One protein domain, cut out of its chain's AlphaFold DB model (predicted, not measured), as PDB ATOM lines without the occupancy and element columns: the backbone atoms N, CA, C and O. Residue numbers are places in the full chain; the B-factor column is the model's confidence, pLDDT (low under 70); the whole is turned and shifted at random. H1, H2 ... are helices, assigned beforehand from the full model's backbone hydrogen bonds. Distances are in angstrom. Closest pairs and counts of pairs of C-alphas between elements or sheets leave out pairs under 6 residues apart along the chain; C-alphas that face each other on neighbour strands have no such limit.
ATOM      1  N   ALA A 615     -22.117  11.073  38.467       62.94
ATOM      2  CA  ALA A 615     -21.418   9.866  38.010       62.94
ATOM      3  C   ALA A 615     -19.976   9.780  38.553       62.94
ATOM      4  O   ALA A 615     -19.585   8.779  39.158       62.94
ATOM      5  N   THR A 616     -19.198  10.862  38.423       60.59
ATOM      6  CA  THR A 616     -17.856  10.959  39.031       60.59
ATOM      7  C   THR A 616     -17.906  10.966  40.558       60.59
ATOM      8  O   THR A 616     -16.908  10.640  41.189       60.59
ATOM      9  N   ALA A 617     -19.052  11.276  41.165       59.50
ATOM     10  CA  ALA A 617     -19.255  11.249  42.605       59.50
ATOM     11  C   ALA A 617     -19.453   9.844  43.148       59.50
ATOM     12  O   ALA A 617     -18.772   9.474  44.103       59.50
ATOM     13  N   LYS A 618     -20.262   9.022  42.478       68.00
ATOM     14  CA  LYS A 618     -20.355   7.590  42.784       68.00
ATOM     15  C   LYS A 618     -18.993   6.901  42.570       68.00
ATOM     16  O   LYS A 618     -18.570   6.145  43.438       68.00
ATOM     17  N   HIS A 619     -18.255   7.252  41.507       70.19
ATOM     18  CA  HIS A 619     -16.895   6.741  41.251       70.19
ATOM     19  C   HIS A 619     -15.823   7.268  42.229       70.19
ATOM     20  O   HIS A 619     -14.891   6.548  42.581       70.19
ATOM     21  N   TRP A 620     -15.886   8.527  42.668       66.56
ATOM     22  CA  TRP A 620     -14.938   9.023  43.671       66.56
ATOM     23  C   TRP A 620     -15.221   8.373  45.018       66.56
ATOM     24  O   TRP A 620     -14.296   7.836  45.620       66.56
ATOM     25  N   LEU A 621     -16.489   8.343  45.451       66.31
ATOM     26  CA  LEU A 621     -16.883   7.683  46.692       66.31
ATOM     27  C   LEU A 621     -16.477   6.207  46.693       66.31
ATOM     28  O   LEU A 621     -15.943   5.766  47.705       66.31
ATOM     29  N   SER A 622     -16.603   5.467  45.583       76.12
ATOM     30  CA  SER A 622     -16.141   4.069  45.526       76.12
ATOM     31  C   SER A 622     -14.624   3.882  45.679       76.12
ATOM     32  O   SER A 622     -14.175   2.781  45.989       76.12
ATOM     33  N   SER A 623     -13.829   4.953  45.566       68.38
ATOM     34  CA  SER A 623     -12.398   4.959  45.909       68.38
ATOM     35  C   SER A 623     -12.087   5.333  47.371       68.38
ATOM     36  O   SER A 623     -10.918   5.302  47.759       68.38
ATOM     37  N   THR A 624     -13.102   5.672  48.179       73.44
ATOM     38  CA  THR A 624     -12.980   6.116  49.585       73.44
ATOM     39  C   THR A 624     -13.210   4.994  50.606       73.44
ATOM     40  O   THR A 624     -13.730   3.924  50.284       73.44
ATOM     41  N   PHE A 625     -12.835   5.237  51.863       77.69
ATOM     42  CA  PHE A 625     -13.018   4.291  52.964       77.69
ATOM     43  C   PHE A 625     -14.502   4.167  53.353       77.69
ATOM     44  O   PHE A 625     -14.976   3.070  53.654       77.69
ATOM     45  N   LEU A 626     -15.262   5.264  53.261       77.25
ATOM     46  CA  LEU A 626     -16.705   5.317  53.485       77.25
ATOM     47  C   LEU A 626     -17.471   4.306  52.618       77.25
ATOM     48  O   LEU A 626     -18.398   3.682  53.119       77.25
ATOM     49  N   TYR A 627     -17.079   4.085  51.360       80.19
ATOM     50  CA  TYR A 627     -17.732   3.093  50.493       80.19
ATOM     51  C   TYR A 627     -17.586   1.663  51.022       80.19
ATOM     52  O   TYR A 627     -18.587   0.967  51.195       80.19
ATOM     53  N   VAL A 628     -16.361   1.258  51.376       79.94
ATOM     54  CA  VAL A 628     -16.089  -0.058  51.987       79.94
ATOM     55  C   VAL A 628     -16.867  -0.206  53.300       79.94
ATOM     56  O   VAL A 628     -17.456  -1.245  53.594       79.94
ATOM     57  N   ARG A 629     -16.957   0.875  54.082       81.50
ATOM     58  CA  ARG A 629     -17.730   0.906  55.327       81.50
ATOM     59  C   ARG A 629     -19.248   0.833  55.128       81.50
ATOM     60  O   ARG A 629     -19.914   0.206  55.952       81.50
ATOM     61  N   LEU A 630     -19.788   1.418  54.058       80.69
ATOM     62  CA  LEU A 630     -21.205   1.329  53.689       80.69
ATOM     63  C   LEU A 630     -21.589  -0.058  53.154       80.69
ATOM     64  O   LEU A 630     -22.736  -0.458  53.324       80.69
ATOM     65  N   GLN A 631     -20.648  -0.811  52.577       79.19
ATOM     66  CA  GLN A 631     -20.843  -2.234  52.266       79.19
ATOM     67  C   GLN A 631     -20.942  -3.085  53.541       79.19
ATOM     68  O   GLN A 631     -21.828  -3.927  53.657       79.19
ATOM     69  N   VAL A 632     -20.050  -2.856  54.513       79.56
ATOM     70  CA  VAL A 632     -19.939  -3.691  55.726       79.56
ATOM     71  C   VAL A 632     -20.991  -3.354  56.793       79.56
ATOM     72  O   VAL A 632     -21.450  -4.246  57.504       79.56
ATOM     73  N   ASN A 633     -21.358  -2.080  56.969       78.19
ATOM     74  CA  ASN A 633     -22.349  -1.661  57.967       78.19
ATOM     75  C   ASN A 633     -23.029  -0.330  57.570       78.19
ATOM     76  O   ASN A 633     -22.682   0.716  58.127       78.19
ATOM     77  N   PRO A 634     -24.000  -0.339  56.635       76.19
ATOM     78  CA  PRO A 634     -24.675   0.881  56.182       76.19
ATOM     79  C   PRO A 634     -25.493   1.552  57.296       76.19
ATOM     80  O   PRO A 634     -25.458   2.773  57.440       76.19
ATOM     81  N   ASN A 635     -26.173   0.758  58.133       74.81
ATOM     82  CA  ASN A 635     -27.087   1.250  59.172       74.81
ATOM     83  C   ASN A 635     -26.388   2.134  60.222       74.81
ATOM     84  O   ASN A 635     -27.014   3.025  60.793       74.81
ATOM     85  N   HIS A 636     -25.085   1.933  60.456       75.50
ATOM     86  CA  HIS A 636     -24.286   2.782  61.344       75.50
ATOM     87  C   HIS A 636     -24.219   4.250  60.887       75.50
ATOM     88  O   HIS A 636     -24.145   5.141  61.730       75.50
ATOM     89  N   TYR A 637     -24.276   4.505  59.576       72.50
ATOM     90  CA  TYR A 637     -24.082   5.832  58.982       72.50
ATOM     91  C   TYR A 637     -25.372   6.661  58.862       72.50
ATOM     92  O   TYR A 637     -25.308   7.785  58.371       72.50
ATOM     93  N   LYS A 638     -26.522   6.128  59.316       74.19
ATOM     94  CA  LYS A 638     -27.811   6.840  59.472       74.19
ATOM     95  C   LYS A 638     -28.172   7.764  58.294       74.19
ATOM     96  O   LYS A 638     -28.559   8.914  58.500       74.19
ATOM     97  N   ILE A 639     -28.011   7.287  57.058       72.38
ATOM     98  CA  ILE A 639     -28.238   8.109  55.864       72.38
ATOM     99  C   ILE A 639     -29.690   8.612  55.874       72.38
ATOM    100  O   ILE A 639     -30.639   7.833  55.850       72.38
ATOM    101  N   GLU A 640     -29.860   9.929  55.928       63.25
ATOM    102  CA  GLU A 640     -31.177  10.560  56.003       63.25
ATOM    103  C   GLU A 640     -31.977  10.275  54.720       63.25
ATOM    104  O   GLU A 640     -31.481  10.476  53.609       63.25
ATOM    105  N   GLY A 641     -33.201   9.764  54.875       64.75
ATOM    106  CA  GLY A 641     -34.019   9.289  53.755       64.75
ATOM    107  C   GLY A 641     -33.610   7.923  53.182       64.75
ATOM    108  O   GLY A 641     -34.026   7.593  52.074       64.75
ATOM    109  N   ASP A 642     -32.798   7.126  53.886       73.06
ATOM    110  CA  ASP A 642     -32.545   5.732  53.505       73.06
ATOM    111  C   ASP A 642     -33.740   4.829  53.824       73.06
ATOM    112  O   ASP A 642     -34.225   4.795  54.956       73.06
ATOM    113  N   VAL A 643     -34.209   4.086  52.819       74.00
ATOM    114  CA  VAL A 643     -35.313   3.128  52.966       74.00
ATOM    115  C   VAL A 643     -34.778   1.696  53.072       74.00
ATOM    116  O   VAL A 643     -33.779   1.373  52.413       74.00
ATOM    117  N   PRO A 644     -35.416   0.810  53.867       68.75
ATOM    118  CA  PRO A 644     -35.058  -0.604  53.917       68.75
ATOM    119  C   PRO A 644     -35.046  -1.221  52.516       68.75
ATOM    120  O   PRO A 644     -36.001  -1.067  51.760       68.75
ATOM    121  N   GLY A 645     -33.952  -1.900  52.167       70.69
ATOM    122  CA  GLY A 645     -33.743  -2.462  50.829       70.69
ATOM    123  C   GLY A 645     -33.018  -1.555  49.826       70.69
ATOM    124  O   GLY A 645     -32.678  -2.058  48.761       70.69
ATOM    125  N   SER A 646     -32.715  -0.285  50.151       76.31
ATOM    126  CA  SER A 646     -31.942   0.594  49.246       76.31
ATOM    127  C   SER A 646     -30.624  -0.062  48.816       76.31
ATOM    128  O   SER A 646     -29.904  -0.609  49.664       76.31
ATOM    129  N   THR A 647     -30.260   0.041  47.536       82.56
ATOM    130  CA  THR A 647     -28.941  -0.416  47.060       82.56
ATOM    131  C   THR A 647     -27.810   0.491  47.560       82.56
ATOM    132  O   THR A 647     -28.027   1.602  48.060       82.56
ATOM    133  N   LEU A 648     -26.563   0.020  47.455       79.25
ATOM    134  CA  LEU A 648     -25.392   0.852  47.743       79.25
ATOM    135  C   LEU A 648     -25.317   2.030  46.760       79.25
ATOM    136  O   LEU A 648     -25.090   3.166  47.166       79.25
ATOM    137  N   GLU A 649     -25.586   1.776  45.484       78.50
ATOM    138  CA  GLU A 649     -25.581   2.767  44.416       78.50
ATOM    139  C   GLU A 649     -26.632   3.864  44.639       78.50
ATOM    140  O   GLU A 649     -26.310   5.035  44.441       78.50
ATOM    141  N   GLU A 650     -27.838   3.530  45.116       80.69
ATOM    142  CA  GLU A 650     -28.851   4.513  45.546       80.69
ATOM    143  C   GLU A 650     -28.394   5.333  46.756       80.69
ATOM    144  O   GLU A 650     -28.559   6.553  46.771       80.69
ATOM    145  N   ARG A 651     -27.796   4.693  47.773       80.25
ATOM    146  CA  ARG A 651     -27.262   5.387  48.960       80.25
ATOM    147  C   ARG A 651     -26.190   6.400  48.585       80.25
ATOM    148  O   ARG A 651     -26.232   7.541  49.047       80.25
ATOM    149  N   LEU A 652     -25.250   5.991  47.735       75.44
ATOM    150  CA  LEU A 652     -24.198   6.860  47.217       75.44
ATOM    151  C   LEU A 652     -24.802   8.002  46.409       75.44
ATOM    152  O   LEU A 652     -24.440   9.149  46.640       75.44
ATOM    153  N   GLU A 653     -25.759   7.725  45.523       78.50
ATOM    154  CA  GLU A 653     -26.436   8.756  44.734       78.50
ATOM    155  C   GLU A 653     -27.177   9.768  45.618       78.50
ATOM    156  O   GLU A 653     -27.014  10.971  45.435       78.50
ATOM    157  N   ARG A 654     -27.877   9.310  46.662       78.94
ATOM    158  CA  ARG A 654     -28.552  10.167  47.654       78.94
ATOM    159  C   ARG A 654     -27.562  11.073  48.402       78.94
ATOM    160  O   ARG A 654     -27.828  12.266  48.568       78.94
ATOM    161  N   ILE A 655     -26.397  10.540  48.792       73.94
ATOM    162  CA  ILE A 655     -25.282  11.313  49.374       73.94
ATOM    163  C   ILE A 655     -24.737  12.338  48.362       73.94
ATOM    164  O   ILE A 655     -24.505  13.493  48.726       73.94
ATOM    165  N   CYS A 656     -24.562  11.944  47.098       70.75
ATOM    166  CA  CYS A 656     -24.057  12.807  46.029       70.75
ATOM    167  C   CYS A 656     -25.012  13.969  45.744       70.75
ATOM    168  O   CYS A 656     -24.593  15.122  45.800       70.75
ATOM    169  N   SER A 657     -26.291  13.688  45.493       75.88
ATOM    170  CA  SER A 657     -27.293  14.684  45.103       75.88
ATOM    171  C   SER A 657     -27.565  15.694  46.218       75.88
ATOM    172  O   SER A 657     -27.512  16.895  45.967       75.88
ATOM    173  N   ARG A 658     -27.707  15.252  47.481       73.19
ATOM    174  CA  ARG A 658     -27.737  16.174  48.638       73.19
ATOM    175  C   ARG A 658     -26.423  16.952  48.772       73.19
ATOM    176  O   ARG A 658     -26.414  18.125  49.144       73.19
ATOM    177  N   GLY A 659     -25.307  16.301  48.447       66.81
ATOM    178  CA  GLY A 659     -23.983  16.902  48.371       66.81
ATOM    179  C   GLY A 659     -23.910  18.065  47.381       66.81
ATOM    180  O   GLY A 659     -23.330  19.089  47.739       66.81
ATOM    181  N   PHE A 660     -24.513  17.934  46.197       69.38
ATOM    182  CA  PHE A 660     -24.529  18.960  45.153       69.38
ATOM    183  C   PHE A 660     -25.587  20.040  45.377       69.38
ATOM    184  O   PHE A 660     -25.263  21.213  45.213       69.38
ATOM    185  N   GLU A 661     -26.791  19.692  45.836       70.56
ATOM    186  CA  GLU A 661     -27.844  20.678  46.117       70.56
ATOM    187  C   GLU A 661     -27.371  21.716  47.144       70.56
ATOM    188  O   GLU A 661     -27.399  22.917  46.893       70.56
ATOM    189  N   LEU A 662     -26.753  21.261  48.239       66.56
ATOM    190  CA  LEU A 662     -26.131  22.139  49.238       66.56
ATOM    191  C   LEU A 662     -24.981  23.017  48.697       66.56
ATOM    192  O   LEU A 662     -24.604  23.974  49.368       66.56
ATOM    193  N   LEU A 663     -24.384  22.701  47.541       65.56
ATOM    194  CA  LEU A 663     -23.396  23.567  46.873       65.56
ATOM    195  C   LEU A 663     -24.072  24.557  45.910       65.56
ATOM    196  O   LEU A 663     -23.632  25.706  45.832       65.56
ATOM    197  N   ARG A 664     -25.161  24.144  45.243       70.94
ATOM    198  CA  ARG A 664     -26.014  25.005  44.407       70.94
ATOM    199  C   ARG A 664     -26.696  26.091  45.236       70.94
ATOM    200  O   ARG A 664     -26.589  27.259  44.890       70.94
ATOM    201  N   CYS A 665     -27.271  25.750  46.394       70.81
ATOM    202  CA  CYS A 665     -27.864  26.717  47.334       70.81
ATOM    203  C   CYS A 665     -26.861  27.728  47.942       70.81
ATOM    204  O   CYS A 665     -27.255  28.553  48.765       70.81
ATOM    205  N   CYS A 666     -25.569  27.639  47.605       66.19
ATOM    206  CA  CYS A 666     -24.505  28.508  48.114       66.19
ATOM    207  C   CYS A 666     -23.734  29.254  47.006       66.19
ATOM    208  O   CYS A 666     -22.703  29.851  47.311       66.19
ATOM    209  N   ASP A 667     -24.171  29.174  45.743       69.38
ATOM    210  CA  ASP A 667     -23.457  29.691  44.558       69.38
ATOM    211  C   ASP A 667     -22.030  29.118  44.379       69.38
ATOM    212  O   ASP A 667     -21.145  29.745  43.788       69.38
ATOM    213  N   LEU A 668     -21.778  27.902  44.886       68.81
ATOM    214  CA  LEU A 668     -20.473  27.218  44.820       68.81
ATOM    215  C   LEU A 668     -20.378  26.206  43.671       68.81
ATOM    216  O   LEU A 668     -19.277  25.788  43.298       68.81
ATOM    217  N   ALA A 669     -21.518  25.806  43.110       63.16
ATOM    218  CA  ALA A 669     -21.599  24.960  41.930       63.16
ATOM    219  C   ALA A 669     -22.869  25.258  41.113       63.16
ATOM    220  O   ALA A 669     -23.913  25.580  41.675       63.16
ATOM    221  N   GLU A 670     -22.770  25.116  39.794       66.81
ATOM    222  CA  GLU A 670     -23.820  25.348  38.795       66.81
ATOM    223  C   GLU A 670     -24.081  24.075  37.972       66.81
ATOM    224  O   GLU A 670     -23.218  23.203  37.873       66.81
ATOM    225  N   GLY A 671     -25.240  24.010  37.311       61.44
ATOM    226  CA  GLY A 671     -25.611  22.926  36.395       61.44
ATOM    227  C   GLY A 671     -26.385  21.780  37.054       61.44
ATOM    228  O   GLY A 671     -26.267  21.535  38.254       61.44
ATOM    229  N   ASP A 672     -27.196  21.099  36.243       57.47
ATOM    230  CA  ASP A 672     -28.051  19.987  36.670       57.47
ATOM    231  C   ASP A 672     -27.319  18.640  36.541       57.47
ATOM    232  O   ASP A 672     -26.878  18.089  37.548       57.47
ATOM    233  N   ASP A 673     -27.088  18.148  35.318       53.38
ATOM    234  CA  ASP A 673     -26.400  16.862  35.091       53.38
ATOM    235  C   ASP A 673     -24.865  16.962  35.196       53.38
ATOM    236  O   ASP A 673     -24.178  16.038  35.644       53.38
ATOM    237  N   THR A 674     -24.301  18.097  34.771       54.62
ATOM    238  CA  THR A 674     -22.852  18.349  34.756       54.62
ATOM    239  C   THR A 674     -22.504  19.489  35.702       54.62
ATOM    240  O   THR A 674     -22.578  20.665  35.356       54.62
ATOM    241  N   VAL A 675     -22.118  19.122  36.926       56.41
ATOM    242  CA  VAL A 675     -21.848  20.083  37.997       56.41
ATOM    243  C   VAL A 675     -20.555  20.857  37.724       56.41
ATOM    244  O   VAL A 675     -19.440  20.372  37.910       56.41
ATOM    245  N   LYS A 676     -20.706  22.107  37.301       63.41
ATOM    246  CA  LYS A 676     -19.606  23.040  37.081       63.41
ATOM    247  C   LYS A 676     -19.310  23.781  38.382       63.41
ATOM    248  O   LYS A 676     -20.162  24.483  38.915       63.41
ATOM    249  N   VAL A 677     -18.088  23.652  38.891       61.72
ATOM    250  CA  VAL A 677     -17.618  24.444  40.040       61.72
ATOM    251  C   VAL A 677     -17.595  25.926  39.642       61.72
ATOM    252  O   VAL A 677     -17.049  26.265  38.590       61.72
ATOM    253  N   THR A 678     -18.195  26.805  40.450       74.56
ATOM    254  CA  THR A 678     -18.129  28.260  40.219       74.56
ATOM    255  C   THR A 678     -16.751  28.794  40.607       74.56
ATOM    256  O   THR A 678     -16.010  28.138  41.341       74.56
TER     257      THR A 678
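This is residues 615 to 678 of the 904 residues of the protein "Helicase" of Macrophomina phaseolina (strain MS6) (UniProt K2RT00). What is the shape? One long helix, H4, makes the length; H1 packs across its residues 649 to 656, H2 sits near its first end with H3 next to H2, and beyond its other end residues 665 to 678 fold back. What makes it? It is all helix, 64 printed residues with H1 to H4 in chain order and no named strand, only just compact, close to loose, with a radius of gyration of the C-alphas of 12.7 A and spans of 36 by 23 by 16 A.

What does H1 touch? H1, residues 615 to 621, touches H4, residues 648 to 664, about perpendicular at 74 degrees; their closest C-alphas, of Lys 618 and Leu 652, are 5.9 A apart. And the others? H2, residues 625 to 632, is close to but not clearly touching H3, residues 634 to 637; their closest C-alphas, of Leu 630 and Tyr 637, are 7.5 A apart. In H1 and H2 every O i to N i+4 pair is within hydrogen-bond range, in H4 12 of 13; H3 is too short for such a pair.

Where does H1 begin? C-alpha 615 is at (-21.418, 9.866, 38.010). Where does H4 end? C-alpha 664 is at (-26.014, 25.005, 44.407), 24.4 A from C-alpha 648.

Is it cut? The printed part has no cut. Where is confidence low? 26 residues are under 70, among them 666 to 677.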